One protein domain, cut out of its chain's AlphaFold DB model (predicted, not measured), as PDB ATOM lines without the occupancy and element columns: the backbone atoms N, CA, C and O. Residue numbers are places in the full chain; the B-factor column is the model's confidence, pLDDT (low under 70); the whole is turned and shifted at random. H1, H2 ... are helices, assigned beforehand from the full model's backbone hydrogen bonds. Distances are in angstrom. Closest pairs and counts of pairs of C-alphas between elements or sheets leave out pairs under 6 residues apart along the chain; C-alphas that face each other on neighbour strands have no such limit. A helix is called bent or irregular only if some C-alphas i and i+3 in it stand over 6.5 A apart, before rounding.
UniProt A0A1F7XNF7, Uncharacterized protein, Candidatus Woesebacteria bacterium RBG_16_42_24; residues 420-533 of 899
ATOM      1  N   ILE A 420      14.497 -99.259  28.084       79.31
ATOM      2  CA  ILE A 420      15.081 -99.296  26.741       79.31
ATOM      3  C   ILE A 420      16.598 -99.194  26.916       79.31
ATOM      4  O   ILE A 420      17.066 -98.233  27.533       79.31
ATOM      5  N   ASP A 421      17.356-100.155  26.385       84.81
ATOM      6  CA  ASP A 421      18.819-100.101  26.379       84.81
ATOM      7  C   ASP A 421      19.295 -99.032  25.387       84.81
ATOM      8  O   ASP A 421      19.680 -99.299  24.248       84.81
ATOM      9  N   VAL A 422      19.212 -97.775  25.828       86.00
ATOM     10  CA  VAL A 422      19.551 -96.593  25.032       86.00
ATOM     11  C   VAL A 422      21.030 -96.611  24.619       86.00
ATOM     12  O   VAL A 422      21.367 -96.092  23.557       86.00
ATOM     13  N   LYS A 423      21.907 -97.275  25.390       86.06
ATOM     14  CA  LYS A 423      23.347 -97.358  25.095       86.06
ATOM     15  C   LYS A 423      23.639 -98.075  23.781       86.06
ATOM     16  O   LYS A 423      24.581 -97.709  23.086       86.06
ATOM     17  N   ARG A 424      22.807 -99.050  23.392       90.69
ATOM     18  CA  ARG A 424      22.921 -99.748  22.100       90.69
ATOM     19  C   ARG A 424      22.827 -98.799  20.896       90.69
ATOM     20  O   ARG A 424      23.300 -99.145  19.812       90.69
ATOM     21  N   TYR A 425      22.233 -97.622  21.083       89.94
ATOM     22  CA  TYR A 425      22.005 -96.636  20.033       89.94
ATOM     23  C   TYR A 425      22.959 -95.433  20.085       89.94
ATOM     24  O   TYR A 425      22.765 -94.469  19.341       89.94
ATOM     25  N   GLU A 426      24.001 -95.456  20.923       88.00
ATOM     26  CA  GLU A 426      25.032 -94.412  20.904       88.00
ATOM     27  C   GLU A 426      25.675 -94.318  19.506       88.00
ATOM     28  O   GLU A 426      26.155 -95.305  18.949       88.00
ATOM     29  N   GLY A 427      25.629 -93.125  18.904       87.75
ATOM     30  CA  GLY A 427      26.083 -92.889  17.526       87.75
ATOM     31  C   GLY A 427      25.109 -93.333  16.424       87.75
ATOM     32  O   GLY A 427      25.450 -93.221  15.248       87.75
ATOM     33  N   LYS A 428      23.902 -93.806  16.770       93.19
ATOM     34  CA  LYS A 428      22.889 -94.334  15.837       93.19
ATOM     35  C   LYS A 428      21.519 -93.664  16.011       93.19
ATOM     36  O   LYS A 428      20.510 -94.317  16.274       93.19
ATOM     37  N   VAL A 429      21.490 -92.341  15.866       91.38
ATOM     38  CA  VAL A 429      20.312 -91.500  16.157       91.38
ATOM     39  C   VAL A 429      19.072 -91.913  15.353       91.38
ATOM     40  O   VAL A 429      17.987 -91.999  15.918       91.38
ATOM     41  N   GLU A 430      19.222 -92.244  14.069       90.31
ATOM     42  CA  GLU A 430      18.084 -92.643  13.227       90.31
ATOM     43  C   GLU A 430      17.508 -94.019  13.599       90.31
ATOM     44  O   GLU A 430      16.290 -94.190  13.601       90.31
ATOM     45  N   GLU A 431      18.350 -94.983  14.004       91.94
ATOM     46  CA  GLU A 431      17.872 -96.274  14.531       91.94
ATOM     47  C   GLU A 431      17.090 -96.067  15.842       91.94
ATOM     48  O   GLU A 431      16.032 -96.670  16.033       91.94
ATOM     49  N   LEU A 432      17.565 -95.172  16.722       92.69
ATOM     50  CA  LEU A 432      16.855 -94.813  17.954       92.69
ATOM     51  C   LEU A 432      15.516 -94.133  17.657       92.69
ATOM     52  O   LEU A 432      14.513 -94.457  18.290       92.69
ATOM     53  N   ARG A 433      15.485 -93.203  16.696       91.94
ATOM     54  CA  ARG A 433      14.269 -92.488  16.289       91.94
ATOM     55  C   ARG A 433      13.220 -93.459  15.763       91.94
ATOM     56  O   ARG A 433      12.078 -93.407  16.211       91.94
ATOM     57  N   ALA A 434      13.610 -94.354  14.855       90.44
ATOM     58  CA  ALA A 434      12.723 -95.372  14.304       90.44
ATOM     59  C   ALA A 434      12.165 -96.284  15.406       90.44
ATOM     60  O   ALA A 434      10.955 -96.493  15.472       90.44
ATOM     61  N   PHE A 435      13.021 -96.742  16.326       92.19
ATOM     62  CA  PHE A 435      12.604 -97.560  17.464       92.19
ATOM     63  C   PHE A 435      11.617 -96.827  18.387       92.19
ATOM     64  O   PHE A 435      10.586 -97.379  18.767       92.19
ATOM     65  N   VAL A 436      11.902 -95.569  18.744       92.62
ATOM     66  CA  VAL A 436      11.010 -94.763  19.593       92.62
ATOM     67  C   VAL A 436       9.667 -94.528  18.900       92.62
ATOM     68  O   VAL A 436       8.627 -94.698  19.536       92.62
ATOM     69  N   ARG A 437       9.663 -94.207  17.599       93.06
ATOM     70  CA  ARG A 437       8.431 -94.037  16.814       93.06
ATOM     71  C   ARG A 437       7.611 -95.318  16.737       93.06
ATOM     72  O   ARG A 437       6.415 -95.246  16.981       93.06
ATOM     73  N   GLU A 438       8.238 -96.472  16.519       91.38
ATOM     74  CA  GLU A 438       7.565 -97.779  16.540       91.38
ATOM     75  C   GLU A 438       6.821 -98.005  17.867       91.38
ATOM     76  O   GLU A 438       5.659 -98.413  17.875       91.38
ATOM     77  N   LYS A 439       7.459 -97.693  19.005       91.06
ATOM     78  CA  LYS A 439       6.823 -97.833  20.326       91.06
ATOM     79  C   LYS A 439       5.698 -96.825  20.547       91.06
ATOM     80  O   LYS A 439       4.651 -97.209  21.063       91.06
ATOM     81  N   LEU A 440       5.877 -95.571  20.132       92.19
ATOM     82  CA  LEU A 440       4.819 -94.557  20.196       92.19
ATOM     83  C   LEU A 440       3.630 -94.921  19.300       92.19
ATOM     84  O   LEU A 440       2.487 -94.755  19.709       92.19
ATOM     85  N   ASP A 441       3.877 -95.464  18.109       90.19
ATOM     86  CA  ASP A 441       2.836 -95.913  17.188       90.19
ATOM     87  C   ASP A 441       2.044 -97.088  17.762       90.19
ATOM     88  O   ASP A 441       0.817 -97.090  17.677       90.19
ATOM     89  N   ALA A 442       2.720 -98.052  18.395       85.31
ATOM     90  CA  ALA A 442       2.059 -99.152  19.093       85.31
ATOM     91  C   ALA A 442       1.140 -98.643  20.216       85.31
ATOM     92  O   ALA A 442      -0.022 -99.048  20.284       85.31
ATOM     93  N   ILE A 443       1.626 -97.699  21.029       86.56
ATOM     94  CA  ILE A 443       0.838 -97.061  22.091       86.56
ATOM     95  C   ILE A 443      -0.367 -96.325  21.494       86.56
ATOM     96  O   ILE A 443      -1.498 -96.531  21.916       86.56
ATOM     97  N   GLU A 444      -0.156 -95.490  20.481       86.62
ATOM     98  CA  GLU A 444      -1.208 -94.645  19.915       86.62
ATOM     99  C   GLU A 444      -2.286 -95.417  19.148       86.62
ATOM    100  O   GLU A 444      -3.409 -94.910  19.029       86.62
ATOM    101  N   ASN A 445      -1.940 -96.592  18.616       83.12
ATOM    102  CA  ASN A 445      -2.861 -97.517  17.954       83.12
ATOM    103  C   ASN A 445      -3.567 -98.450  18.942       83.12
ATOM    104  O   ASN A 445      -4.585 -99.049  18.593       83.12
ATOM    105  N   SER A 446      -3.064 -98.560  20.173       71.56
ATOM    106  CA  SER A 446      -3.826 -99.162  21.255       71.56
ATOM    107  C   SER A 446      -4.944 -98.201  21.657       71.56
ATOM    108  O   SER A 446      -4.708 -97.035  21.979       71.56
ATOM    109  N   ASN A 447      -6.194 -98.660  21.606       56.47
ATOM    110  CA  ASN A 447      -7.342 -97.919  22.134       56.47
ATOM    111  C   ASN A 447      -7.307 -97.978  23.665       56.47
ATOM    112  O   ASN A 447      -8.206 -98.561  24.257       56.47
ATOM    113  N   ARG A 448      -6.236 -97.459  24.278       57.47
ATOM    114  CA  ARG A 448      -5.920 -97.543  25.706       57.47
ATOM    115  C   ARG A 448      -7.138 -97.192  26.569       57.47
ATOM    116  O   ARG A 448      -7.336 -96.039  26.952       57.47
ATOM    117  N   ASP A 449      -7.923 -98.204  26.917       49.62
ATOM    118  CA  ASP A 449      -8.718 -98.208  28.128       49.62
ATOM    119  C   ASP A 449      -7.792 -98.624  29.282       49.62
ATOM    120  O   ASP A 449      -6.673 -99.109  29.088       49.62
ATOM    121  N   THR A 450      -8.204 -98.356  30.509       40.25
ATOM    122  CA  THR A 450      -7.396 -98.535  31.720       40.25
ATOM    123  C   THR A 450      -6.930 -99.976  32.008       40.25
ATOM    124  O   THR A 450      -6.268-100.178  33.024       40.25
ATOM    125  N   LEU A 451      -7.246-100.965  31.163       42.66
ATOM    126  CA  LEU A 451      -6.961-102.390  31.370       42.66
ATOM    127  C   LEU A 451      -5.826-102.951  30.489       42.66
ATOM    128  O   LEU A 451      -5.445-104.111  30.662       42.66
ATOM    129  N   ASP A 452      -5.240-102.161  29.580       60.53
ATOM    130  CA  ASP A 452      -4.123-102.623  28.740       60.53
ATOM    131  C   ASP A 452      -2.773-102.572  29.488       60.53
ATOM    132  O   ASP A 452      -1.993-101.607  29.427       60.53
ATOM    133  N   PHE A 453      -2.493-103.646  30.231       58.06
ATOM    134  CA  PHE A 453      -1.233-103.828  30.955       58.06
ATOM    135  C   PHE A 453      -0.017-103.851  30.020       58.06
ATOM    136  O   PHE A 453       1.028-103.313  30.383       58.06
ATOM    137  N   GLY A 454      -0.145-104.407  28.808       64.56
ATOM    138  CA  GLY A 454       0.951-104.507  27.841       64.56
ATOM    139  C   GLY A 454       1.460-103.134  27.409       64.56
ATOM    140  O   GLY A 454       2.657-102.854  27.499       64.56
ATOM    141  N   ASN A 455       0.548-102.236  27.038       70.00
ATOM    142  CA  ASN A 455       0.911-100.870  26.661       70.00
ATOM    143  C   ASN A 455       1.368-100.018  27.851       70.00
ATOM    144  O   ASN A 455       2.237 -99.159  27.692       70.00
ATOM    145  N   THR A 456       0.878-100.303  29.060       72.94
ATOM    146  CA  THR A 456       1.356 -99.636  30.283       72.94
ATOM    147  C   THR A 456       2.851 -99.890  30.525       72.94
ATOM    148  O   THR A 456       3.573 -98.959  30.891       72.94
ATOM    149  N   TYR A 457       3.351-101.101  30.249       76.88
ATOM    150  CA  TYR A 457       4.787-101.399  30.340       76.88
ATOM    151  C   TYR A 457       5.615-100.659  29.283       76.88
ATOM    152  O   TYR A 457       6.685-100.144  29.606       76.88
ATOM    153  N   ILE A 458       5.122-100.555  28.043       80.69
ATOM    154  CA  ILE A 458       5.820 -99.837  26.961       80.69
ATOM    155  C   ILE A 458       5.916 -98.340  27.284       80.69
ATOM    156  O   ILE A 458       6.996 -97.757  27.166       80.69
ATOM    157  N   VAL A 459       4.818 -97.730  27.748       82.62
ATOM    158  CA  VAL A 459       4.793 -96.328  28.197       82.62
ATOM    159  C   VAL A 459       5.793 -96.121  29.329       82.62
ATOM    160  O   VAL A 459       6.633 -95.227  29.245       82.62
ATOM    161  N   ARG A 460       5.769 -96.980  30.356       82.31
ATOM    162  CA  ARG A 460       6.671 -96.843  31.501       82.31
ATOM    163  C   ARG A 460       8.141 -97.005  31.111       82.31
ATOM    164  O   ARG A 460       8.985 -96.253  31.595       82.31
ATOM    165  N   GLY A 461       8.443 -97.957  30.228       84.19
ATOM    166  CA  GLY A 461       9.783 -98.158  29.682       84.19
ATOM    167  C   GLY A 461      10.286 -96.934  28.917       84.19
ATOM    168  O   GLY A 461      11.421 -96.501  29.125       84.19
ATOM    169  N   LEU A 462       9.426 -96.315  28.099       88.00
ATOM    170  CA  LEU A 462       9.726 -95.045  27.435       88.00
ATOM    171  C   LEU A 462       9.958 -93.919  28.448       88.00
ATOM    172  O   LEU A 462      11.014 -93.294  28.392       88.00
ATOM    173  N   GLU A 463       9.032 -93.693  29.388       88.12
ATOM    174  CA  GLU A 463       9.111 -92.647  30.422       88.12
ATOM    175  C   GLU A 463      10.430 -92.697  31.206       88.12
ATOM    176  O   GLU A 463      11.108 -91.678  31.360       88.12
ATOM    177  N   VAL A 464      10.816 -93.889  31.678       87.62
ATOM    178  CA  VAL A 464      12.055 -94.099  32.444       87.62
ATOM    179  C   VAL A 464      13.292 -93.869  31.569       87.62
ATOM    180  O   VAL A 464      14.303 -93.344  32.044       87.62
ATOM    181  N   SER A 465      13.219 -94.207  30.280       90.44
ATOM    182  CA  SER A 465      14.327 -94.028  29.341       90.44
ATOM    183  C   SER A 465      14.440 -92.617  28.757       90.44
ATOM    184  O   SER A 465      15.499 -92.299  28.215       90.44
ATOM    185  N   LEU A 466      13.441 -91.735  28.907       90.12
ATOM    186  CA  LEU A 466      13.460 -90.376  28.337       90.12
ATOM    187  C   LEU A 466      14.720 -89.583  28.705       90.12
ATOM    188  O   LEU A 466      15.293 -88.916  27.849       90.12
ATOM    189  N   GLY A 467      15.187 -89.674  29.954       90.50
ATOM    190  CA  GLY A 467      16.398 -88.970  30.393       90.50
ATOM    191  C   GLY A 467      17.691 -89.517  29.777       90.50
ATOM    192  O   GLY A 467      18.665 -88.781  29.637       90.50
ATOM    193  N   ALA A 468      17.722 -90.799  29.400       89.50
ATOM    194  CA  ALA A 468      18.839 -91.385  28.664       89.50
ATOM    195  C   ALA A 468      18.751 -91.053  27.167       89.50
ATOM    196  O   ALA A 468      19.764 -90.695  26.572       89.50
ATOM    197  N   ILE A 469      17.548 -91.095  26.584       92.44
ATOM    198  CA  ILE A 469      17.288 -90.697  25.191       92.44
ATOM    199  C   ILE A 469      17.694 -89.234  24.981       92.44
ATOM    200  O   ILE A 469      18.411 -88.939  24.034       92.44
ATOM    201  N   GLU A 470      17.335 -88.338  25.905       93.62
ATOM    202  CA  GLU A 470      17.654 -86.905  25.828       93.62
ATOM    203  C   GLU A 470      19.165 -86.616  25.788       93.62
ATOM    204  O   GLU A 470      19.589 -85.612  25.214       93.62
ATOM    205  N   LYS A 471      19.991 -87.496  26.371       92.56
ATOM    206  CA  LYS A 471      21.458 -87.385  26.308       92.56
ATOM    207  C   LYS A 471      22.021 -87.756  24.938       92.56
ATOM    208  O   LYS A 471      23.087 -87.256  24.595       92.56
ATOM    209  N   ILE A 472      21.337 -88.626  24.191       91.44
ATOM    210  CA  ILE A 472      21.711 -88.982  22.817       91.44
ATOM    211  C   ILE A 472      21.160 -87.940  21.844       91.44
ATOM    212  O   ILE A 472      21.920 -87.375  21.065       91.44
ATOM    213  N   ASP A 473      19.855 -87.675  21.908       93.00
ATOM    214  CA  ASP A 473      19.179 -86.709  21.052       93.00
ATOM    215  C   ASP A 473      17.977 -86.076  21.774       93.00
ATOM    216  O   ASP A 473      17.007 -86.741  22.159       93.00
ATOM    217  N   LYS A 474      18.029 -84.751  21.947       91.88
ATOM    218  CA  LYS A 474      16.964 -83.986  22.612       91.88
ATOM    219  C   LYS A 474      15.666 -83.954  21.803       91.88
ATOM    220  O   LYS A 474      14.596 -83.873  22.400       91.88
ATOM    221  N   GLY A 475      15.751 -84.001  20.474       91.31
ATOM    222  CA  GLY A 475      14.597 -83.976  19.577       91.31
ATOM    223  C   GLY A 475      13.742 -85.231  19.720       91.31
ATOM    224  O   GLY A 475      12.532 -85.121  19.889       91.31
ATOM    225  N   ILE A 476      14.367 -86.411  19.768       92.94
ATOM    226  CA  ILE A 476      13.663 -87.690  19.965       92.94
ATOM    227  C   ILE A 476      12.967 -87.727  21.333       92.94
ATOM    228  O   ILE A 476      11.803 -88.117  21.427       92.94
ATOM    229  N   ALA A 477      13.645 -87.289  22.401       92.44
ATOM    230  CA  ALA A 477      13.037 -87.225  23.732       92.44
ATOM    231  C   ALA A 477      11.856 -86.240  23.785       92.44
ATOM    232  O   ALA A 477      10.841 -86.520  24.426       92.44
ATOM    233  N   ARG A 478      11.976 -85.101  23.091       91.62
ATOM    234  CA  ARG A 478      10.914 -84.098  22.970       91.62
ATOM    235  C   ARG A 478       9.706 -84.636  22.199       91.62
ATOM    236  O   ARG A 478       8.591 -84.514  22.700       91.62
ATOM    237  N   GLU A 479       9.923 -85.281  21.050       93.69
ATOM    238  CA  GLU A 479       8.875 -85.966  20.274       93.69
ATOM    239  C   GLU A 479       8.143 -86.999  21.144       93.69
ATOM    240  O   GLU A 479       6.914 -86.977  21.223       93.69
ATOM    241  N   ALA A 480       8.886 -87.859  21.849       93.50
ATOM    242  CA  ALA A 480       8.301 -88.896  22.694       93.50
ATOM    243  C   ALA A 480       7.434 -88.322  23.822       93.50
ATOM    244  O   ALA A 480       6.299 -88.763  24.001       93.50
ATOM    245  N   ARG A 481       7.921 -87.300  24.540       90.88
ATOM    246  CA  ARG A 481       7.133 -86.597  25.572       90.88
ATOM    247  C   ARG A 481       5.856 -86.000  24.998       90.88
ATOM    248  O   ARG A 481       4.791 -86.153  25.589       90.88
ATOM    249  N   ALA A 482       5.961 -85.325  23.855       88.00
ATOM    250  CA  ALA A 482       4.830 -84.648  23.238       88.00
ATOM    251  C   ALA A 482       3.743 -85.633  22.790       88.00
ATOM    252  O   ALA A 482       2.562 -85.429  23.075       88.00
ATOM    253  N   ARG A 483       4.146 -86.730  22.144       93.06
ATOM    254  CA  ARG A 483       3.253 -87.788  21.654       93.06
ATOM    255  C   ARG A 483       2.567 -88.565  22.772       93.06
ATOM    256  O   ARG A 483       1.349 -88.725  22.712       93.06
ATOM    257  N   LEU A 484       3.295 -88.929  23.829       90.19
ATOM    258  CA  LEU A 484       2.699 -89.527  25.032       90.19
ATOM    259  C   LEU A 484       1.674 -88.587  25.681       90.19
ATOM    260  O   LEU A 484       0.555 -89.005  25.970       90.19
ATOM    261  N   ALA A 485       2.021 -87.308  25.841       82.12
ATOM    262  CA  ALA A 485       1.142 -86.328  26.469       82.12
ATOM    263  C   ALA A 485      -0.158 -86.089  25.686       82.12
ATOM    264  O   ALA A 485      -1.245 -86.118  26.265       82.12
ATOM    265  N   VAL A 486      -0.064 -85.887  24.367       83.44
ATOM    266  CA  VAL A 486      -1.244 -85.689  23.509       83.44
ATOM    267  C   VAL A 486      -2.107 -86.940  23.438       83.44
ATOM    268  O   VAL A 486      -3.331 -86.824  23.482       83.44
ATOM    269  N   HIS A 487      -1.503 -88.127  23.363       87.94
ATOM    270  CA  HIS A 487      -2.266 -89.368  23.391       87.94
ATOM    271  C   HIS A 487      -3.040 -89.522  24.702       87.94
ATOM    272  O   HIS A 487      -4.255 -89.705  24.649       87.94
ATOM    273  N   ASP A 488      -2.373 -89.386  25.850       78.88
ATOM    274  CA  ASP A 488      -3.009 -89.543  27.159       78.88
ATOM    275  C   ASP A 488      -4.118 -88.518  27.378       78.88
ATOM    276  O   ASP A 488      -5.215 -88.887  27.792       78.88
ATOM    277  N   CYS A 489      -3.874 -87.248  27.043       74.94
ATOM    278  CA  CYS A 489      -4.898 -86.212  27.137       74.94
ATOM    279  C   CYS A 489      -6.086 -86.508  26.212       74.94
ATOM    280  O   CYS A 489      -7.229 -86.391  26.640       74.94
ATOM    281  N   SER A 490      -5.838 -86.944  24.972       78.75
ATOM    282  CA  SER A 490      -6.895 -87.345  24.036       78.75
ATOM    283  C   SER A 490      -7.753 -88.481  24.601       78.75
ATOM    284  O   SER A 490      -8.976 -88.382  24.580       78.75
ATOM    285  N   GLU A 491      -7.151 -89.561  25.110       79.19
ATOM    286  CA  GLU A 491      -7.924 -90.696  25.637       79.19
ATOM    287  C   GLU A 491      -8.666 -90.346  26.933       79.19
ATOM    288  O   GLU A 491      -9.830 -90.711  27.085       79.19
ATOM    289  N   LEU A 492      -8.048 -89.580  27.838       68.75
ATOM    290  CA  LEU A 492      -8.700 -89.121  29.069       68.75
ATOM    291  C   LEU A 492      -9.896 -88.204  28.772       68.75
ATOM    292  O   LEU A 492     -10.924 -88.301  29.438       68.75
ATOM    293  N   ILE A 493      -9.796 -87.352  27.749       66.69
ATOM    294  CA  ILE A 493     -10.902 -86.495  27.308       66.69
ATOM    295  C   ILE A 493     -12.015 -87.308  26.641       66.69
ATOM    296  O   ILE A 493     -13.187 -87.047  26.906       66.69
ATOM    297  N   LYS A 494     -11.684 -88.336  25.847       71.50
ATOM    298  CA  LYS A 494     -12.696 -89.267  25.317       71.50
ATOM    299  C   LYS A 494     -13.446 -89.981  26.441       71.50
ATOM    300  O   LYS A 494     -14.666 -90.062  26.393       71.50
ATOM    301  N   GLN A 495     -12.736 -90.449  27.469       66.06
ATOM    302  CA  GLN A 495     -13.348 -91.054  28.662       66.06
ATOM    303  C   GLN A 495     -14.198 -90.058  29.463       66.06
ATOM    304  O   GLN A 495     -15.054 -90.474  30.242       66.06
ATOM    305  N   ALA A 496     -13.956 -88.758  29.287       55.28
ATOM    306  CA  ALA A 496     -14.745 -87.708  29.908       55.28
ATOM    307  C   ALA A 496     -16.013 -87.322  29.133       55.28
ATOM    308  O   ALA A 496     -16.857 -86.598  29.667       55.28
ATOM    309  N   ASP A 497     -16.152 -87.783  27.885       51.66
ATOM    310  CA  ASP A 497     -17.305 -87.531  27.007       51.66
ATOM    311  C   ASP A 497     -17.683 -86.032  26.899       51.66
ATOM    312  O   ASP A 497     -18.834 -85.654  26.705       51.66
ATOM    313  N   GLY A 498     -16.704 -85.133  27.075       43.12
ATOM    314  CA  GLY A 498     -16.910 -83.684  26.984       43.12
ATOM    315  C   GLY A 498     -17.735 -83.056  28.120       43.12
ATOM    316  O   GLY A 498     -18.105 -81.883  28.022       43.12
ATOM    317  N   TRP A 499     -18.022 -83.780  29.207       35.66
ATOM    318  CA  TRP A 499     -18.834 -83.256  30.308       35.66
ATOM    319  C   TRP A 499     -17.984 -82.558  31.369       35.66
ATOM    320  O   TRP A 499     -17.023 -83.105  31.915       35.66
ATOM    321  N   ILE A 500     -18.384 -81.331  31.713       39.88
ATOM    322  CA  ILE A 500     -17.705 -80.549  32.751       39.88
ATOM    323  C   ILE A 500     -18.071 -81.077  34.156       39.88
ATOM    324  O   ILE A 500     -17.211 -81.036  35.025       39.88
ATOM    325  N   PHE A 501     -19.263 -81.665  34.374       35.41
ATOM    326  CA  PHE A 501     -19.660 -82.379  35.609       35.41
ATOM    327  C   PHE A 501     -20.907 -83.273  35.381       35.41
ATOM    328  O   PHE A 501     -21.884 -82.810  34.794       35.41
ATOM    329  N   ARG A 502     -20.934 -84.503  35.927       33.94
ATOM    330  CA  ARG A 502     -22.171 -85.254  36.253       33.94
ATOM    331  C   ARG A 502     -22.166 -85.561  37.750       33.94
ATOM    332  O   ARG A 502     -21.595 -86.550  38.187       33.94
ATOM    333  N   GLU A 503     -22.757 -84.687  38.557       36.59
ATOM    334  CA  GLU A 503     -22.790 -84.863  40.021       36.59
ATOM    335  C   GLU A 503     -23.965 -85.741  40.503       36.59
ATOM    336  O   GLU A 503     -24.063 -86.045  41.689       36.59
ATOM    337  N   GLU A 504     -24.875 -86.144  39.609       36.38
ATOM    338  CA  GLU A 504     -26.143 -86.792  39.987       36.38
ATOM    339  C   GLU A 504     -26.217 -88.290  39.638       36.38
ATOM    340  O   GLU A 504     -27.051 -89.003  40.195       36.38
ATOM    341  N   GLU A 505     -25.308 -88.821  38.814       38.97
ATOM    342  CA  GLU A 505     -25.269 -90.248  38.468       38.97
ATOM    343  C   GLU A 505     -24.208 -90.969  39.309       38.97
ATOM    344  O   GLU A 505     -23.051 -91.106  38.926       38.97
ATOM    345  N   LYS A 506     -24.604 -91.449  40.493       36.22
ATOM    346  CA  LYS A 506     -23.746 -92.244  41.392       36.22
ATOM    347  C   LYS A 506     -23.367 -93.640  40.860       36.22
ATOM    348  O   LYS A 506     -22.824 -94.433  41.622       36.22
ATOM    349  N   VAL A 507     -23.619 -93.975  39.594       34.75
ATOM    350  CA  VAL A 507     -23.287 -95.294  39.033       34.75
ATOM    351  C   VAL A 507     -22.922 -95.152  37.549       34.75
ATOM    352  O   VAL A 507     -23.810 -95.069  36.709       34.75
ATOM    353  N   GLY A 508     -21.624 -95.128  37.219       36.50
ATOM    354  CA  GLY A 508     -21.145 -95.200  35.827       36.50
ATOM    355  C   GLY A 508     -19.924 -94.326  35.514       36.50
ATOM    356  O   GLY A 508     -20.037 -93.131  35.283       36.50
ATOM    357  N   HIS A 509     -18.758 -94.963  35.502       39.00
ATOM    358  CA  HIS A 509     -17.394 -94.504  35.202       39.00
ATOM    359  C   HIS A 509     -17.184 -93.522  34.018       39.00
ATOM    360  O   HIS A 509     -16.765 -93.939  32.942       39.00
ATOM    361  N   GLY A 510     -17.345 -92.213  34.231       45.34
ATOM    362  CA  GLY A 510     -16.787 -91.173  33.351       45.34
ATOM    363  C   GLY A 510     -15.889 -90.212  34.134       45.34
ATOM    364  O   GLY A 510     -16.241 -89.810  35.245       45.34
ATOM    365  N   TYR A 511     -14.723 -89.840  33.595       44.72
ATOM    366  CA  TYR A 511     -13.920 -88.758  34.180       44.72
ATOM    367  C   TYR A 511     -14.620 -87.413  33.911       44.72
ATOM    368  O   TYR A 511     -15.136 -87.196  32.830       44.72
ATOM    369  N   ALA A 512     -14.647 -86.460  34.843       51.06
ATOM    370  CA  ALA A 512     -14.938 -85.074  34.451       51.06
ATOM    371  C   ALA A 512     -13.738 -84.517  33.663       51.06
ATOM    372  O   ALA A 512     -12.610 -84.949  33.912       51.06
ATOM    373  N   ILE A 513     -13.923 -83.516  32.788       52.44
ATOM    374  CA  ILE A 513     -12.794 -82.858  32.084       52.44
ATOM    375  C   ILE A 513     -11.706 -82.398  33.077       52.44
ATOM    376  O   ILE A 513     -10.514 -82.582  32.832       52.44
ATOM    377  N   GLY A 514     -12.103 -81.862  34.239       47.72
ATOM    378  CA  GLY A 514     -11.167 -81.476  35.301       47.72
ATOM    379  C   GLY A 514     -10.389 -82.661  35.890       47.72
ATOM    380  O   GLY A 514      -9.189 -82.551  36.135       47.72
ATOM    381  N   SER A 515     -11.038 -83.815  36.059       52.22
ATOM    382  CA  SER A 515     -10.397 -85.046  36.540       52.22
ATOM    383  C   SER A 515      -9.460 -85.650  35.491       52.22
ATOM    384  O   SER A 515      -8.377 -86.109  35.843       52.22
ATOM    385  N   ALA A 516      -9.834 -85.596  34.209       52.97
ATOM    386  CA  ALA A 516      -8.976 -85.973  33.088       52.97
ATOM    387  C   ALA A 516      -7.698 -85.114  33.051       52.97
ATOM    388  O   ALA A 516      -6.592 -85.642  32.943       52.97
ATOM    389  N   ALA A 517      -7.827 -83.796  33.230       53.28
ATOM    390  CA  ALA A 517      -6.683 -82.889  33.292       53.28
ATOM    391  C   ALA A 517      -5.786 -83.144  34.520       53.28
ATOM    392  O   ALA A 517      -4.561 -83.185  34.390       53.28
ATOM    393  N   ALA A 518      -6.377 -83.346  35.704       52.62
ATOM    394  CA  ALA A 518      -5.633 -83.658  36.926       52.62
ATOM    395  C   ALA A 518      -4.873 -84.987  36.811       52.62
ATOM    396  O   ALA A 518      -3.722 -85.089  37.238       52.62
ATOM    397  N   GLU A 519      -5.483 -85.990  36.182       58.03
ATOM    398  CA  GLU A 519      -4.858 -87.285  35.932       58.03
ATOM    399  C   GLU A 519      -3.712 -87.178  34.914       58.03
ATOM    400  O   GLU A 519      -2.633 -87.723  35.154       58.03
ATOM    401  N   ALA A 520      -3.884 -86.412  33.831       60.97
ATOM    402  CA  ALA A 520      -2.800 -86.118  32.892       60.97
ATOM    403  C   ALA A 520      -1.626 -85.410  33.592       60.97
ATOM    404  O   ALA A 520      -0.470 -85.786  33.402       60.97
ATOM    405  N   GLN A 521      -1.906 -84.435  34.463       61.16
ATOM    406  CA  GLN A 521      -0.878 -83.753  35.251       61.16
ATOM    407  C   GLN A 521      -0.180 -84.692  36.242       61.16
ATOM    408  O   GLN A 521       1.043 -84.646  36.369       61.16
ATOM    409  N   ARG A 522      -0.925 -85.571  36.925       59.38
ATOM    410  CA  ARG A 522      -0.364 -86.575  37.847       59.38
ATOM    411  C   ARG A 522       0.619 -87.509  37.138       59.38
ATOM    412  O   ARG A 522       1.600 -87.933  37.744       59.38
ATOM    413  N   ARG A 523       0.372 -87.799  35.857       64.81
ATOM    414  CA  ARG A 523       1.256 -88.589  34.985       64.81
ATOM    415  C   ARG A 523       2.430 -87.790  34.406       64.81
ATOM    416  O   ARG A 523       3.311 -88.376  33.799       64.81
ATOM    417  N   GLY A 524       2.468 -86.467  34.590       65.75
ATOM    418  CA  GLY A 524       3.455 -85.593  33.945       65.75
ATOM    419  C   GLY A 524       3.191 -85.369  32.449       65.75
ATOM    420  O   GLY A 524       4.081 -84.936  31.722       65.75
ATOM    421  N   HIS A 525       1.975 -85.670  31.995       74.88
ATOM    422  CA  HIS A 525       1.522 -85.659  30.604       74.88
ATOM    423  C   HIS A 525       0.636 -84.444  30.284       74.88
ATOM    424  O   HIS A 525      -0.091 -84.442  29.294       74.88
ATOM    425  N   GLN A 526       0.670 -83.392  31.109       69.75
ATOM    426  CA  GLN A 526      -0.094 -82.171  30.852       69.75
ATOM    427  C   GLN A 526       0.330 -81.483  29.547       69.75
ATOM    428  O   GLN A 526       1.521 -81.324  29.281       69.75
ATOM    429  N   LEU A 527      -0.636 -80.974  28.778       60.75
ATOM    430  CA  LEU A 527      -0.347 -80.161  27.596       60.75
ATOM    431  C   LEU A 527       0.256 -78.807  27.999       60.75
ATOM    432  O   LEU A 527      -0.367 -78.000  28.694       60.75
ATOM    433  N   ASN A 528       1.479 -78.547  27.541       59.22
ATOM    434  CA  ASN A 528       2.199 -77.289  27.737       59.22
ATOM    435  C   ASN A 528       2.683 -76.714  26.387       59.22
ATOM    436  O   ASN A 528       2.426 -77.310  25.339       59.22
ATOM    437  N   ARG A 529       3.395 -75.568  26.409       58.94
ATOM    438  CA  ARG A 529       3.971 -74.937  25.198       58.94
ATOM    439  C   ARG A 529       4.686 -75.944  24.340       58.94
ATOM    440  O   ARG A 529       4.460 -76.039  23.147       58.94
ATOM    441  N   GLU A 530       5.633 -76.595  24.985       68.38
ATOM    442  CA  GLU A 530       6.681 -77.332  24.333       68.38
ATOM    443  C   GLU A 530       6.081 -78.532  23.619       68.38
ATOM    444  O   GLU A 530       6.433 -78.793  22.472       68.38
ATOM    445  N   ILE A 531       5.122 -79.190  24.276       75.19
ATOM    446  CA  ILE A 531       4.356 -80.308  23.738       75.19
ATOM    447  C   ILE A 531       3.575 -79.870  22.503       75.19
ATOM    448  O   ILE A 531       3.744 -80.473  21.450       75.19
ATOM    449  N   VAL A 532       2.781 -78.800  22.580       66.62
ATOM    450  CA  VAL A 532       1.960 -78.363  21.437       66.62
ATOM    451  C   VAL A 532       2.814 -77.796  20.303       66.62
ATOM    452  O   VAL A 532       2.582 -78.129  19.145       66.62
ATOM    453  N   GLU A 533       3.856 -77.019  20.607       73.44
ATOM    454  CA  GLU A 533       4.807 -76.545  19.597       73.44
ATOM    455  C   GLU A 533       5.494 -77.696  18.870       73.44
ATOM    456  O   GLU A 533       5.763 -77.562  17.684       73.44
TER     457      GLU A 533
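What this domain is: This is residues 420 to 533 of the 899 residues of an uncharacterized protein of Candidatus Woesebacteria bacterium RBG_16_42_24 (UniProt A0A1F7XNF7). Three long helices, H2, H3 and H4, form an elongated up-and-down bundle, each running against the one before it, and H5 folds back along the far part of H4, beyond a long loop of residues 497 to 512. Short H1 sits at the other end of the bundle, and short H6 packs on H4. The printed part has 114 residues with six named helices, H1 to H6 in chain order, and no named strand; its class is all helix. It is only just compact, close to loose, with a radius of gyration of the C-alphas of 16.0 A and spans of 57 by 30 by 19 A.

How they stand to each other: H1, residues 422 to 425, and H2, residues 429 to 445, only just touch, only at the corner by their tight link, with 3 pairs of C-alphas within 8 A; the closest are Tyr 425 and Leu 432, 5.8 A. H3, residues 453 to 472, only just touches H1, with 3 pairs within 8 A; the closest C-alphas, Val 422 and Ile 469, are 6.3 A apart. H2 and H3 form a helical hairpin, opposite ways at a shallow tilt of 27 degrees; their closest C-alphas, Ile 443 and Asn 455, are 5.9 A apart. H3 is irregular, with C-alphas 464 and 467 7.0 A apart, and has a kink of 49 degrees near residue 466. H4, residues 474 to 496, is the hub, touching four helices. It touches H2, the same way at a shallow tilt of 3 degrees, closest at the C-alphas of Arg 433 and Ile 476, 6.1 A. With residues 476 to 484 alone it touches H3 in a second helical hairpin, at a shallow tilt of 29 degrees, closest at the C-alphas of Glu 470 and Ala 477, 5.1 A. H5, residues 513 to 522, forms a third helical hairpin with H4, opposite ways at a shallow tilt of 33 degrees, only just short of steep; the C-alphas of Leu 492 and Ala 516, the closest, are 5.1 A apart. H6, residues 529 to 533, touches residues 478 to 486 of H4 alone, closest at the C-alphas of Ala 482 and Ile 531, 4.4 A. H5 and H6 are apart. Every O i to N i+4 pair is within hydrogen-bond range in H2, H4, H5 and H6, against 12 of 16 in H3; H1 is too short for such a pair.

Where its parts are: H1 begins at C-alpha 422, (19.551, -96.593, 25.032). From first to last C-alpha H2 measures 24.0 A, H3 28.5 A, H4 32.7 A and H5 14.2 A. H4 ends at C-alpha 496, (-14.745, -87.708, 29.908), and H6 at C-alpha 533, (4.807, -76.545, 19.597).

The domain as a whole: The C-alphas of Gly 427 and Glu 504, the two farthest apart, are 57.2 A apart. The printed part has no cut, and the link from H4 to H5 is long, with 16 residues. Mean pLDDT of the printed part is 72.7; 46 residues are under 70, among them 447 to 454 and 495 to 524.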